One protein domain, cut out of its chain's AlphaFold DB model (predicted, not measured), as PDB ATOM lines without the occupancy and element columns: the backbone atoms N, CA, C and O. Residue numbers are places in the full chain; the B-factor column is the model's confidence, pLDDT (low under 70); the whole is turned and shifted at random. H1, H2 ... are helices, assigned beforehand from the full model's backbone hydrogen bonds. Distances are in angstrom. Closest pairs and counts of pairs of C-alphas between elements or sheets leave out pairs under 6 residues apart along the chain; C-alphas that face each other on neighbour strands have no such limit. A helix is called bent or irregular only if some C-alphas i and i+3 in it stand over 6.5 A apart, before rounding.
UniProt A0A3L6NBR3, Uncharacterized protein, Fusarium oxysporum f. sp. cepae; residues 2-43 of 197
ATOM      1  N   ILE A   2     -55.937  -0.789   4.511       82.44
ATOM      2  CA  ILE A   2     -54.960  -1.563   3.722       82.44
ATOM      3  C   ILE A   2     -54.140  -0.642   2.798       82.44
ATOM      4  O   ILE A   2     -52.919  -0.731   2.788       82.44
ATOM      5  N   ASP A   3     -54.788   0.319   2.134       81.62
ATOM      6  CA  ASP A   3     -54.123   1.188   1.142       81.62
ATOM      7  C   ASP A   3     -53.064   2.106   1.769       81.62
ATOM      8  O   ASP A   3     -52.003   2.345   1.200       81.62
ATOM      9  N   SER A   4     -53.328   2.593   2.986       82.38
ATOM     10  CA  SER A   4     -52.369   3.386   3.761       82.38
ATOM     11  C   SER A   4     -51.148   2.561   4.166       82.38
ATOM     12  O   SER A   4     -50.028   3.051   4.092       82.38
ATOM     13  N   LEU A   5     -51.357   1.296   4.541       84.12
ATOM     14  CA  LEU A   5     -50.260   0.385   4.859       84.12
ATOM     15  C   LEU A   5     -49.441   0.057   3.606       84.12
ATOM     16  O   LEU A   5     -48.218   0.041   3.674       84.12
ATOM     17  N   GLN A   6     -50.099  -0.166   2.468       82.75
ATOM     18  CA  GLN A   6     -49.441  -0.421   1.189       82.75
ATOM     19  C   GLN A   6     -48.550   0.756   0.774       82.75
ATOM     20  O   GLN A   6     -47.390   0.550   0.426       82.75
ATOM     21  N   ALA A   7     -49.055   1.989   0.890       82.31
ATOM     22  CA  ALA A   7     -48.287   3.202   0.611       82.31
ATOM     23  C   ALA A   7     -47.072   3.367   1.546       82.31
ATOM     24  O   ALA A   7     -45.983   3.744   1.097       82.31
ATOM     25  N   ASP A   8     -47.227   3.038   2.829       83.50
ATOM     26  CA  ASP A   8     -46.131   3.073   3.801       83.50
ATOM     27  C   ASP A   8     -45.090   1.972   3.549       83.50
ATOM     28  O   ASP A   8     -43.905   2.177   3.816       83.50
ATOM     29  N   LEU A   9     -45.492   0.822   2.999       85.25
ATOM     30  CA  LEU A   9     -44.594  -0.297   2.707       85.25
ATOM     31  C   LEU A   9     -43.642   0.009   1.540       85.25
ATOM     32  O   LEU A   9     -42.474  -0.377   1.583       85.25
ATOM     33  N   ILE A  10     -44.122   0.730   0.524       85.31
ATOM     34  CA  ILE A  10     -43.338   1.088  -0.671       85.31
ATOM     35  C   ILE A  10     -42.506   2.365  -0.486       85.31
ATOM     36  O   ILE A  10     -41.523   2.573  -1.197       85.31
ATOM     37  N   THR A  11     -42.873   3.224   0.471       84.75
ATOM     38  CA  THR A  11     -42.203   4.510   0.707       84.75
ATOM     39  C   THR A  11     -41.051   4.343   1.706       84.75
ATOM     40  O   THR A  11     -41.311   4.147   2.892       84.75
ATOM     41  N   PRO A  12     -39.772   4.508   1.307       75.06
ATOM     42  CA  PRO A  12     -38.625   4.236   2.188       75.06
ATOM     43  C   PRO A  12     -38.542   5.135   3.431       75.06
ATOM     44  O   PRO A  12     -37.893   4.787   4.410       75.06
ATOM     45  N   ASN A  13     -39.190   6.302   3.388       81.25
ATOM     46  CA  ASN A  13     -39.211   7.273   4.483       81.25
ATOM     47  C   ASN A  13     -40.461   7.169   5.368       81.25
ATOM     48  O   ASN A  13     -40.692   8.057   6.190       81.25
ATOM     49  N   SER A  14     -41.284   6.131   5.205       87.19
ATOM     50  CA  SER A  14     -42.494   5.978   6.008       87.19
ATOM     51  C   SER A  14     -42.172   5.741   7.497       87.19
ATOM     52  O   SER A  14     -41.064   5.309   7.850       87.19
ATOM     53  N   PRO A  15     -43.143   5.978   8.400       84.69
ATOM     54  CA  PRO A  15     -43.007   5.660   9.826       84.69
ATOM     55  C   PRO A  15     -42.740   4.170  10.095       84.69
ATOM     56  O   PRO A  15     -42.287   3.809  11.182       84.69
ATOM     57  N   LEU A  16     -43.016   3.307   9.108       84.12
ATOM     58  CA  LEU A  16     -42.743   1.875   9.156       84.12
ATOM     59  C   LEU A  16     -41.231   1.604   9.229       84.12
ATOM     60  O   LEU A  16     -40.787   0.840  10.081       84.12
ATOM     61  N   TYR A  17     -40.437   2.274   8.385       86.94
ATOM     62  CA  TYR A  17     -38.978   2.106   8.327       86.94
ATOM     63  C   TYR A  17     -38.232   2.968   9.353       86.94
ATOM     64  O   TYR A  17     -37.155   2.589   9.814       86.94
ATOM     65  N   ASN A  18     -38.815   4.100   9.750       89.56
ATOM     66  CA  ASN A  18     -38.238   5.036  10.721       89.56
ATOM     67  C   ASN A  18     -38.779   4.832  12.145       89.56
ATOM     68  O   ASN A  18     -38.965   5.794  12.886       89.56
ATOM     69  N   ASN A  19     -39.054   3.585  12.531       88.38
ATOM     70  CA  ASN A  19     -39.589   3.283  13.854       88.38
ATOM     71  C   ASN A  19     -38.523   3.458  14.957       88.38
ATOM     72  O   ASN A  19     -37.367   3.054  14.784       88.38
ATOM     73  N   ASP A  20     -38.924   4.008  16.109       91.75
ATOM     74  CA  ASP A  20     -38.048   4.185  17.279       91.75
ATOM     75  C   ASP A  20     -37.587   2.839  17.866       91.75
ATOM     76  O   ASP A  20     -36.507   2.735  18.452       91.75
ATOM     77  N   LEU A  21     -38.388   1.783  17.679       91.94
ATOM     78  CA  LEU A  21     -38.054   0.433  18.111       91.94
ATOM     79  C   LEU A  21     -37.083  -0.222  17.125       91.94
ATOM     80  O   LEU A  21     -37.431  -0.551  15.990       91.94
ATOM     81  N   GLU A  22     -35.870  -0.504  17.601       89.75
ATOM     82  CA  GLU A  22     -34.804  -1.125  16.809       89.75
ATOM     83  C   GLU A  22     -35.221  -2.462  16.182       89.75
ATOM     84  O   GLU A  22     -34.867  -2.749  15.040       89.75
ATOM     85  N   ILE A  23     -36.009  -3.266  16.900       90.44
ATOM     86  CA  ILE A  23     -36.447  -4.579  16.415       90.44
ATOM     87  C   ILE A  23     -37.417  -4.458  15.237       90.44
ATOM     88  O   ILE A  23     -37.320  -5.227  14.282       90.44
ATOM     89  N   VAL A  24     -38.305  -3.460  15.281       90.31
ATOM     90  CA  VAL A  24     -39.257  -3.177  14.204       90.31
ATOM     91  C   VAL A  24     -38.483  -2.686  12.994       90.31
ATOM     92  O   VAL A  24     -38.638  -3.257  11.924       90.31
ATOM     93  N   ARG A  25     -37.561  -1.736  13.189       91.25
ATOM     94  CA  ARG A  25     -36.696  -1.209  12.128       91.25
ATOM     95  C   ARG A  25     -35.850  -2.293  11.454       91.25
ATOM     96  O   ARG A  25     -35.756  -2.324  10.229       91.25
ATOM     97  N   ASN A  26     -35.244  -3.190  12.234       91.56
ATOM     98  CA  ASN A  26     -34.464  -4.309  11.697       91.56
ATOM     99  C   ASN A  26     -35.347  -5.258  10.885       91.56
ATOM    100  O   ASN A  26     -34.967  -5.645   9.784       91.56
ATOM    101  N   LEU A  27     -36.539  -5.589  11.381       90.06
ATOM    102  CA  LEU A  27     -37.468  -6.460  10.668       90.06
ATOM    103  C   LEU A  27     -37.991  -5.810   9.379       90.06
ATOM    104  O   LEU A  27     -37.988  -6.446   8.328       90.06
ATOM    105  N   THR A  28     -38.371  -4.533   9.428       89.19
ATOM    106  CA  THR A  28     -38.857  -3.800   8.255       89.19
ATOM    107  C   THR A  28     -37.757  -3.587   7.222       89.19
ATOM    108  O   THR A  28     -38.046  -3.626   6.037       89.19
ATOM    109  N   SER A  29     -36.486  -3.459   7.624       86.56
ATOM    110  CA  SER A  29     -35.358  -3.308   6.684       86.56
ATOM    111  C   SER A  29     -35.151  -4.499   5.737       86.56
ATOM    112  O   SER A  29     -34.528  -4.350   4.688       86.56
ATOM    113  N   VAL A  30     -35.677  -5.674   6.097       89.31
ATOM    114  CA  VAL A  30     -35.602  -6.896   5.279       89.31
ATOM    115  C   VAL A  30     -36.736  -6.954   4.245       89.31
ATOM    116  O   VAL A  30     -36.665  -7.734   3.295       89.31
ATOM    117  N   ILE A  31     -37.777  -6.130   4.394       86.62
ATOM    118  CA  ILE A  31     -38.915  -6.097   3.474       86.62
ATOM    119  C   ILE A  31     -38.466  -5.513   2.130       86.62
ATOM    120  O   ILE A  31     -37.833  -4.461   2.055       86.62
ATOM    121  N   ASN A  32     -38.813  -6.203   1.044       84.50
ATOM    122  CA  ASN A  32     -38.560  -5.723  -0.306       84.50
ATOM    123  C   ASN A  32     -39.621  -4.688  -0.702       84.50
ATOM    124  O   ASN A  32     -40.758  -5.052  -0.991       84.50
ATOM    125  N   THR A  33     -39.235  -3.413  -0.781       85.56
ATOM    126  CA  THR A  33     -40.133  -2.296  -1.133       85.56
ATOM    127  C   THR A  33     -40.692  -2.358  -2.556       85.56
ATOM    128  O   THR A  33     -41.574  -1.576  -2.892       85.56
ATOM    129  N   LYS A  34     -40.170  -3.246  -3.413       82.50
ATOM    130  CA  LYS A  34     -40.659  -3.422  -4.787       82.50
ATOM    131  C   LYS A  34     -41.863  -4.344  -4.905       82.50
ATOM    132  O   LYS A  34     -42.410  -4.432  -5.994       82.50
ATOM    133  N   ILE A  35     -42.192  -5.088  -3.852       81.88
ATOM    134  CA  ILE A  35     -43.292  -6.048  -3.852       81.88
ATOM    135  C   ILE A  35     -44.418  -5.427  -3.040       81.88
ATOM    136  O   ILE A  35     -44.208  -5.033  -1.890       81.88
ATOM    137  N   ASP A  36     -45.595  -5.315  -3.639       79.81
ATOM    138  CA  ASP A  36     -46.776  -4.853  -2.933       79.81
ATOM    139  C   ASP A  36     -47.322  -5.936  -1.974       79.81
ATOM    140  O   ASP A  36     -46.835  -7.068  -1.907       79.81
ATOM    141  N   ILE A  37     -48.350  -5.599  -1.190       80.81
ATOM    142  CA  ILE A  37     -48.953  -6.535  -0.221       80.81
ATOM    143  C   ILE A  37     -49.659  -7.714  -0.917       80.81
ATOM    144  O   ILE A  37     -49.801  -8.786  -0.327       80.81
ATOM    145  N   PHE A  38     -50.089  -7.534  -2.162       82.94
ATOM    146  CA  PHE A  38     -50.724  -8.557  -2.987       82.94
ATOM    147  C   PHE A  38     -49.706  -9.433  -3.736       82.94
ATOM    148  O   PHE A  38     -50.099 -10.390  -4.404       82.94
ATOM    149  N   GLY A  39     -48.405  -9.186  -3.547       71.50
ATOM    150  CA  GLY A  39     -47.327  -9.943  -4.171       71.50
ATOM    151  C   GLY A  39     -47.003  -9.483  -5.588       71.50
ATOM    152  O   GLY A  39     -46.241 -10.167  -6.272       71.50
ATOM    153  N   ASP A  40     -47.554  -8.348  -6.020       71.62
ATOM    154  CA  ASP A  40     -47.234  -7.759  -7.306       71.62
ATOM    155  C   ASP A  40     -45.918  -6.993  -7.196       71.62
ATOM    156  O   ASP A  40     -45.756  -6.067  -6.395       71.62
ATOM    157  N   SER A  41     -44.923  -7.438  -7.955       65.62
ATOM    158  CA  SER A  41     -43.642  -6.761  -8.037       65.62
ATOM    159  C   SER A  41     -43.643  -5.911  -9.291       65.62
ATOM    160  O   SER A  41     -43.080  -6.328 -10.307       65.62
ATOM    161  N   ASP A  42     -44.261  -4.735  -9.210       63.25
ATOM    162  CA  ASP A  42     -44.301  -3.737 -10.280       63.25
ATOM    163  C   ASP A  42     -42.893  -3.168 -10.534       63.25
ATOM    164  O   ASP A  42     -42.512  -2.049 -10.192       63.25
ATOM    165  N   THR A  43     -42.059  -4.002 -11.150       53.47
ATOM    166  CA  THR A  43     -40.939  -3.577 -11.987       53.47
ATOM    167  C   THR A  43     -41.354  -3.589 -13.461       53.47
ATOM    168  O   THR A  43     -40.496  -3.460 -14.324       53.47
TER     169      THR A  43
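What this domain is: This is residues 2 to 43 of the 197 residues of an uncharacterized protein of Fusarium oxysporum f. sp. cepae (UniProt A0A3L6NBR3). The chain folds back on itself as a U: H1 and the link of residues 11 to 21 make one arm, and H2 with the tail of residues 30 to 43 makes the other, returning from the turn near Leu 21 toward the H1 side. Two short helices, one on each arm, are set in long stretches of loop. The printed part has 42 residues with two named helices, H1 then H2, and no named strand; the class is all helix, though only 17 residues are in named elements, under half. It is compact, with a radius of gyration of the C-alphas of 10.3 A, and only just elongated, spanning 29 by 19 by 14 A.

How they stand to each other: Start at H1, residues 2 to 10, the longest helix by residues. Go on through the long link of 11 residues and you reach H2, residues 22 to 29. The two helices are apart, with no C-alpha of one within 8 A of the other. In both H1 and H2 every O i to N i+4 pair is within hydrogen-bond range.

Where its parts are: Find C-alpha 2 at (-54.960, -1.563, 3.722); from there H1 runs 12.7 A, mainly toward larger x, to C-alpha 10 at (-43.338, 1.088, -0.671). Then look for C-alpha 22 at (-34.804, -1.125, 16.809), where H2 begins; it runs 10.4 A, mainly toward smaller z, to C-alpha 29 at (-35.358, -3.308, 6.684). Neither helix is bent.

The domain as a whole: The two C-alphas farthest apart are those of Leu 21 and Thr 43, at 30.5 A. The printed part has no cut. Residues 30 to 43 hold no named element, and their C-alphas lie 6 to 16 A from the mean of the C-alphas. The mean pLDDT of the printed part is 83.2, and the model's confidence is low, under 70, at residues 41 to 43.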